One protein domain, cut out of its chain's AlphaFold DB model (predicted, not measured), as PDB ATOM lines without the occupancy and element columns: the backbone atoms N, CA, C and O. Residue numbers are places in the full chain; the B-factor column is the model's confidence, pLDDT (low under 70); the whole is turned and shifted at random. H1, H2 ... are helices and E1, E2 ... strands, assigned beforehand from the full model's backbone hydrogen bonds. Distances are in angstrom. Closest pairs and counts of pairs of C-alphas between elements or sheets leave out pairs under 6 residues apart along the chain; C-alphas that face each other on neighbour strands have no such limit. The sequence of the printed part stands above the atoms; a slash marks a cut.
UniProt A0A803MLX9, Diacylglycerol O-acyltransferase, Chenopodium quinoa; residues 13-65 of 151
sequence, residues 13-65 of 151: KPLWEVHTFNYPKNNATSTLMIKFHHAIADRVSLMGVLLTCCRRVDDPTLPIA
ATOM      1  N   LYS A  13     -23.289 -26.596 -34.756       60.62
ATOM      2  CA  LYS A  13     -24.111 -26.069 -35.853       60.62
ATOM      3  C   LYS A  13     -25.081 -27.136 -36.362       60.62
ATOM      4  O   LYS A  13     -24.708 -28.308 -36.428       60.62
ATOM      5  N   PRO A  14     -26.324 -26.758 -36.712       60.91
ATOM      6  CA  PRO A  14     -27.254 -27.693 -37.323       60.91
ATOM      7  C   PRO A  14     -26.645 -28.242 -38.616       60.91
ATOM      8  O   PRO A  14     -26.104 -27.483 -39.411       60.91
ATOM      9  N   LEU A  15     -26.768 -29.554 -38.834       63.84
ATOM     10  CA  LEU A  15     -26.201 -30.288 -39.979       63.84
ATOM     11  C   LEU A  15     -26.795 -29.886 -41.355       63.84
ATOM     12  O   LEU A  15     -26.525 -30.525 -42.374       63.84
ATOM     13  N   TRP A  16     -27.636 -28.853 -41.384       70.12
ATOM     14  CA  TRP A  16     -28.379 -28.367 -42.535       70.12
ATOM     15  C   TRP A  16     -28.141 -26.867 -42.732       70.12
ATOM     16  O   TRP A  16     -28.048 -26.107 -41.771       70.12
ATOM     17  N   GLU A  17     -28.085 -26.432 -43.988       71.88
ATOM     18  CA  GLU A  17     -27.994 -25.021 -44.362       71.88
ATOM     19  C   GLU A  17     -29.063 -24.689 -45.403       71.88
ATOM     20  O   GLU A  17     -29.187 -25.378 -46.418       71.88
ATOM     21  N   VAL A  18     -29.819 -23.616 -45.175       73.75
ATOM     22  CA  VAL A  18     -30.831 -23.107 -46.110       73.75
ATOM     23  C   VAL A  18     -30.378 -21.744 -46.620       73.75
ATOM     24  O   VAL A  18     -30.171 -20.816 -45.841       73.75
ATOM     25  N   HIS A  19     -30.257 -21.618 -47.936       76.38
ATOM     26  CA  HIS A  19     -29.844 -20.408 -48.637       76.38
ATOM     27  C   HIS A  19     -30.993 -19.946 -49.541       76.38
ATOM     28  O   HIS A  19     -31.425 -20.684 -50.424       76.38
ATOM     29  N   THR A  20     -31.508 -18.734 -49.328       73.19
ATOM     30  CA  THR A  20     -32.552 -18.142 -50.187       73.19
ATOM     31  C   THR A  20     -31.923 -17.116 -51.119       73.19
ATOM     32  O   THR A  20     -31.321 -16.144 -50.667       73.19
ATOM     33  N   PHE A  21     -32.077 -17.318 -52.421       75.19
ATOM     34  CA  PHE A  21     -31.614 -16.423 -53.469       75.19
ATOM     35  C   PHE A  21     -32.809 -15.684 -54.068       75.19
ATOM     36  O   PHE A  21     -33.572 -16.237 -54.859       75.19
ATOM     37  N   ASN A  22     -32.964 -14.411 -53.719       62.44
ATOM     38  CA  ASN A  22     -33.940 -13.545 -54.372       62.44
ATOM     39  C   ASN A  22     -33.335 -12.998 -55.667       62.44
ATOM     40  O   ASN A  22     -32.667 -11.968 -55.660       62.44
ATOM     41  N   TYR A  23     -33.556 -13.710 -56.772       59.47
ATOM     42  CA  TYR A  23     -33.264 -13.211 -58.112       59.47
ATOM     43  C   TYR A  23     -34.572 -12.747 -58.759       59.47
ATOM     44  O   TYR A  23     -35.413 -13.592 -59.063       59.47
ATOM     45  N   PRO A  24     -34.770 -11.440 -59.006       54.00
ATOM     46  CA  PRO A  24     -35.939 -10.963 -59.728       54.00
ATOM     47  C   PRO A  24     -35.760 -11.293 -61.216       54.00
ATOM     48  O   PRO A  24     -35.275 -10.480 -62.001       54.00
ATOM     49  N   LYS A  25     -36.107 -12.519 -61.617       52.84
ATOM     50  CA  LYS A  25     -36.286 -12.888 -63.027       52.84
ATOM     51  C   LYS A  25     -37.769 -13.160 -63.254       52.84
ATOM     52  O   LYS A  25     -38.408 -13.783 -62.417       52.84
ATOM     53  N   ASN A  26     -38.272 -12.699 -64.398       54.47
ATOM     54  CA  ASN A  26     -39.672 -12.446 -64.785       54.47
ATOM     55  C   ASN A  26     -40.766 -13.475 -64.389       54.47
ATOM     56  O   ASN A  26     -41.936 -13.159 -64.525       54.47
ATOM     57  N   ASN A  27     -40.424 -14.681 -63.915       57.25
ATOM     58  CA  ASN A  27     -41.361 -15.761 -63.576       57.25
ATOM     59  C   ASN A  27     -41.074 -16.489 -62.243       57.25
ATOM     60  O   ASN A  27     -41.763 -17.457 -61.931       57.25
ATOM     61  N   ALA A  28     -40.071 -16.084 -61.455       54.78
ATOM     62  CA  ALA A  28     -39.778 -16.717 -60.166       54.78
ATOM     63  C   ALA A  28     -39.350 -15.671 -59.130       54.78
ATOM     64  O   ALA A  28     -38.314 -15.030 -59.274       54.78
ATOM     65  N   THR A  29     -40.156 -15.510 -58.080       57.97
ATOM     66  CA  THR A  29     -39.970 -14.488 -57.035       57.97
ATOM     67  C   THR A  29     -38.753 -14.761 -56.139       57.97
ATOM     68  O   THR A  29     -38.175 -13.828 -55.587       57.97
ATOM     69  N   SER A  30     -38.337 -16.026 -56.001       60.25
ATOM     70  CA  SER A  30     -37.208 -16.436 -55.154       60.25
ATOM     71  C   SER A  30     -36.800 -17.888 -55.426       60.25
ATOM     72  O   SER A  30     -37.666 -18.740 -55.630       60.25
ATOM     73  N   THR A  31     -35.508 -18.202 -55.362       70.75
ATOM     74  CA  THR A  31     -34.967 -19.567 -55.438       70.75
ATOM     75  C   THR A  31     -34.469 -20.009 -54.064       70.75
ATOM     76  O   THR A  31     -33.692 -19.306 -53.429       70.75
ATOM     77  N   LEU A  32     -34.889 -21.187 -53.605       74.31
ATOM     78  CA  LEU A  32     -34.453 -21.779 -52.340       74.31
ATOM     79  C   LEU A  32     -33.444 -22.902 -52.614       74.31
ATOM     80  O   LEU A  32     -33.743 -23.820 -53.375       74.31
ATOM     81  N   MET A  33     -32.271 -22.854 -51.987       76.62
ATOM     82  CA  MET A  33     -31.258 -23.912 -52.035       76.62
ATOM     83  C   MET A  33     -31.032 -24.459 -50.631       76.62
ATOM     84  O   MET A  33     -30.741 -23.704 -49.708       76.62
ATOM     85  N   ILE A  34     -31.135 -25.775 -50.462       72.62
ATOM     86  CA  ILE A  34     -30.958 -26.420 -49.161       72.62
ATOM     87  C   ILE A  34     -29.845 -27.460 -49.268       72.62
ATOM     88  O   ILE A  34     -29.884 -28.329 -50.138       72.62
ATOM     89  N   LYS A  35     -28.847 -27.366 -48.388       73.56
ATOM     90  CA  LYS A  35     -27.769 -28.344 -48.231       73.56
ATOM     91  C   LYS A  35     -28.023 -29.159 -46.969       73.56
ATOM     92  O   LYS A  35     -28.082 -28.605 -45.877       73.56
ATOM     93  N   PHE A  36     -28.130 -30.473 -47.120       70.38
ATOM     94  CA  PHE A  36     -28.236 -31.410 -46.005       70.38
ATOM     95  C   PHE A  36     -26.992 -32.289 -45.953       70.38
ATOM     96  O   PHE A  36     -26.548 -32.800 -46.983       70.38
ATOM     97  N   HIS A  37     -26.450 -32.509 -44.759       71.38
ATOM     98  CA  HIS A  37     -25.490 -33.584 -44.551       71.38
ATOM     99  C   HIS A  37     -26.187 -34.948 -44.722       71.38
ATOM    100  O   HIS A  37     -27.299 -35.141 -44.224       71.38
ATOM    101  N   HIS A  38     -25.524 -35.914 -45.369       65.81
ATOM    102  CA  HIS A  38     -26.064 -37.247 -45.716       65.81
ATOM    103  C   HIS A  38     -26.608 -38.047 -44.505       65.81
ATOM    104  O   HIS A  38     -27.333 -39.023 -44.661       65.81
ATOM    105  N   ALA A  39     -26.278 -37.631 -43.281       64.38
ATOM    106  CA  ALA A  39     -26.712 -38.267 -42.040       64.38
ATOM    107  C   ALA A  39     -28.106 -37.826 -41.540       64.38
ATOM    108  O   ALA A  39     -28.624 -38.435 -40.612       64.38
ATOM    109  N   ILE A  40     -28.703 -36.763 -42.099       68.12
ATOM    110  CA  ILE A  40     -29.928 -36.156 -41.538       68.12
ATOM    111  C   ILE A  40     -31.206 -36.853 -41.992       68.12
ATOM    112  O   ILE A  40     -32.138 -36.997 -41.204       68.12
ATOM    113  N   ALA A  41     -31.293 -37.226 -43.265       63.81
ATOM    114  CA  ALA A  41     -32.524 -37.762 -43.819       63.81
ATOM    115  C   ALA A  41     -32.238 -38.663 -45.016       63.81
ATOM    116  O   ALA A  41     -31.417 -38.340 -45.874       63.81
ATOM    117  N   ASP A  42     -32.981 -39.764 -45.098       71.38
ATOM    118  CA  ASP A  42     -33.126 -40.511 -46.342       71.38
ATOM    119  C   ASP A  42     -33.981 -39.697 -47.329       71.38
ATOM    120  O   ASP A  42     -34.855 -38.914 -46.932       71.38
ATOM    121  N   ARG A  43     -33.763 -39.906 -48.630       69.31
ATOM    122  CA  ARG A  43     -34.472 -39.240 -49.733       69.31
ATOM    123  C   ARG A  43     -35.992 -39.289 -49.553       69.31
ATOM    124  O   ARG A  43     -36.670 -38.316 -49.868       69.31
ATOM    125  N   VAL A  44     -36.520 -40.382 -48.999       72.56
ATOM    126  CA  VAL A  44     -37.958 -40.560 -48.728       72.56
ATOM    127  C   VAL A  44     -38.455 -39.629 -47.618       72.56
ATOM    128  O   VAL A  44     -39.482 -38.973 -47.778       72.56
ATOM    129  N   SER A  45     -37.713 -39.517 -46.514       76.00
ATOM    130  CA  SER A  45     -38.086 -38.639 -45.394       76.00
ATOM    131  C   SER A  45     -37.981 -37.163 -45.776       76.00
ATOM    132  O   SER A  45     -38.848 -36.370 -45.414       76.00
ATOM    133  N   LEU A  46     -36.966 -36.800 -46.571       77.06
ATOM    134  CA  LEU A  46     -36.809 -35.438 -47.081       77.06
ATOM    135  C   LEU A  46     -37.986 -35.028 -47.975       77.06
ATOM    136  O   LEU A  46     -38.547 -33.946 -47.798       77.06
ATOM    137  N   MET A  47     -38.386 -35.900 -48.905       80.00
ATOM    138  CA  MET A  47     -39.553 -35.655 -49.757       80.00
ATOM    139  C   MET A  47     -40.838 -35.558 -48.932       80.00
ATOM    140  O   MET A  47     -41.658 -34.688 -49.201       80.00
ATOM    141  N   GLY A  48     -40.993 -36.381 -47.889       76.75
ATOM    142  CA  GLY A  48     -42.133 -36.299 -46.972       76.75
ATOM    143  C   GLY A  48     -42.242 -34.944 -46.264       76.75
ATOM    144  O   GLY A  48     -43.313 -34.337 -46.260       76.75
ATOM    145  N   VAL A  49     -41.133 -34.427 -45.723       78.88
ATOM    146  CA  VAL A  49     -41.108 -33.107 -45.066       78.88
ATOM    147  C   VAL A  49     -41.397 -31.995 -46.075       78.88
ATOM    148  O   VAL A  49     -42.249 -31.148 -45.820       78.88
ATOM    149  N   LEU A  50     -40.758 -32.031 -47.248       80.62
ATOM    150  CA  LEU A  50     -40.971 -31.045 -48.309       80.62
ATOM    151  C   LEU A  50     -42.447 -30.988 -48.742       80.62
ATOM    152  O   LEU A  50     -43.047 -29.916 -48.766       80.62
ATOM    153  N   LEU A  51     -43.046 -32.145 -49.031       78.00
ATOM    154  CA  LEU A  51     -44.443 -32.248 -49.462       78.00
ATOM    155  C   LEU A  51     -45.438 -31.879 -48.352       78.00
ATOM    156  O   LEU A  51     -46.536 -31.432 -48.662       78.00
ATOM    157  N   THR A  52     -45.066 -32.030 -47.078       77.31
ATOM    158  CA  THR A  52     -45.906 -31.606 -45.941       77.31
ATOM    159  C   THR A  52     -45.835 -30.093 -45.716       77.31
ATOM    160  O   THR A  52     -46.827 -29.472 -45.335       77.31
ATOM    161  N   CYS A  53     -44.673 -29.476 -45.950       73.50
ATOM    162  CA  CYS A  53     -44.488 -28.033 -45.790       73.50
ATOM    163  C   CYS A  53     -45.070 -27.220 -46.956       73.50
ATOM    164  O   CYS A  53     -45.450 -26.063 -46.768       73.50
ATOM    165  N   CYS A  54     -45.136 -27.793 -48.156       76.38
ATOM    166  CA  CYS A  54     -45.722 -27.134 -49.316       76.38
ATOM    167  C   CYS A  54     -47.256 -27.297 -49.320       76.38
ATOM    168  O   CYS A  54     -47.788 -28.373 -49.061       76.38
ATOM    169  N   ARG A  55     -47.982 -26.223 -49.647       76.31
ATOM    170  CA  ARG A  55     -49.442 -26.239 -49.842       76.31
ATOM    171  C   ARG A  55     -49.776 -25.988 -51.304       76.31
ATOM    172  O   ARG A  55     -48.989 -25.367 -52.020       76.31
ATOM    173  N   ARG A  56     -50.943 -26.459 -51.748       72.94
ATOM    174  CA  ARG A  56     -51.442 -26.128 -53.086       72.94
ATOM    175  C   ARG A  56     -51.737 -24.631 -53.166       72.94
ATOM    176  O   ARG A  56     -52.248 -24.045 -52.214       72.94
ATOM    177  N   VAL A  57     -51.394 -24.034 -54.304       77.38
ATOM    178  CA  VAL A  57     -51.627 -22.605 -54.582       77.38
ATOM    179  C   VAL A  57     -53.112 -22.349 -54.837       77.38
ATOM    180  O   VAL A  57     -53.639 -21.310 -54.458       77.38
ATOM    181  N   ASP A  58     -53.775 -23.320 -55.453       80.00
ATOM    182  CA  ASP A  58     -55.190 -23.317 -55.807       80.00
ATOM    183  C   ASP A  58     -56.115 -23.479 -54.587       80.00
ATOM    184  O   ASP A  58     -57.089 -22.742 -54.474       80.00
ATOM    185  N   ASP A  59     -55.803 -24.386 -53.652       79.12
ATOM    186  CA  ASP A  59     -56.544 -24.518 -52.389       79.12
ATOM    187  C   ASP A  59     -55.634 -25.023 -51.252       79.12
ATOM    188  O   ASP A  59     -55.206 -26.181 -51.261       79.12
ATOM    189  N   PRO A  60     -55.357 -24.194 -50.231       77.75
ATOM    190  CA  PRO A  60     -54.445 -24.539 -49.148       77.75
ATOM    191  C   PRO A  60     -54.992 -25.590 -48.167       77.75
ATOM    192  O   PRO A  60     -54.237 -26.024 -47.294       77.75
ATOM    193  N   THR A  61     -56.269 -25.971 -48.260       79.38
ATOM    194  CA  THR A  61     -56.887 -27.017 -47.424       79.38
ATOM    195  C   THR A  61     -56.707 -28.418 -48.006       79.38
ATOM    196  O   THR A  61     -56.812 -29.411 -47.284       79.38
ATOM    197  N   LEU A  62     -56.394 -28.506 -49.302       75.81
ATOM    198  CA  LEU A  62     -56.194 -29.759 -50.013       75.81
ATOM    199  C   LEU A  62     -54.720 -30.202 -49.927       75.81
ATOM    200  O   LEU A  62     -53.810 -29.387 -50.113       75.81
ATOM    201  N   PRO A  63     -54.451 -31.500 -49.693       75.94
ATOM    202  CA  PRO A  63     -53.089 -32.024 -49.688       75.94
ATOM    203  C   PRO A  63     -52.458 -31.900 -51.078       75.94
ATOM    204  O   PRO A  63     -53.160 -31.903 -52.095       75.94
ATOM    205  N   ILE A  64     -51.124 -31.833 -51.138       74.81
ATOM    206  CA  ILE A  64     -50.398 -31.863 -52.412       74.81
ATOM    207  C   ILE A  64     -50.764 -33.132 -53.182       74.81
ATOM    208  O   ILE A  64     -50.569 -34.253 -52.714       74.81
ATOM    209  N   ALA A  65     -51.309 -32.941 -54.383       72.06
ATOM    210  CA  ALA A  65     -51.669 -34.034 -55.264       72.06
ATOM    211  C   ALA A  65     -50.432 -34.487 -56.045       72.06
ATOM    212  O   ALA A  65     -49.875 -33.729 -56.838       72.06
TER     213      ALA A  65
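Overview. This is residues 13 to 65 of the 151 residues of the protein "Diacylglycerol O-acyltransferase" of Chenopodium quinoa (UniProt A0A803MLX9). An open V: the hairpin of E1 and E2 makes one arm, and H1 with the tail after it makes the other, joined by residues 37 to 42. The tail folds back at its far end, where residues 57 to 62 stick out. The printed part has 53 residues, with two antiparallel strands and then one helix, class mixed; under half of the residues are in named elements. It is loose, with a radius of gyration of the C-alphas of 13.9 A, and spans 35 by 29 by 16 A.

Arrangement. E1, residues 16 to 21, and E2, residues 31 to 36, form a hairpin, antiparallel at 166 degrees. N 19 and O 33 are within hydrogen-bond range at 2.8 A. E1 is apart from H1, residues 43 to 53, with no C-alphas within 8 A. In H1 every O i to N i+4 pair is within hydrogen-bond range.

Along the chain. E1 begins at C-alpha 16 (-28.379, -28.367, -42.535) and is 16.5 A long; E2 is 16.6 A long. H1 is 15.5 A long and ends at C-alpha 53 (-44.488, -28.033, -45.790).

Size, cuts and confidence. The C-alphas farthest apart, of Lys 13 and Asp 58, are 37.0 A apart. The printed part has no cut, and both links are short. The pLDDT is under 70 at residues 13 to 15, 22 to 30, 38 to 41 and 43.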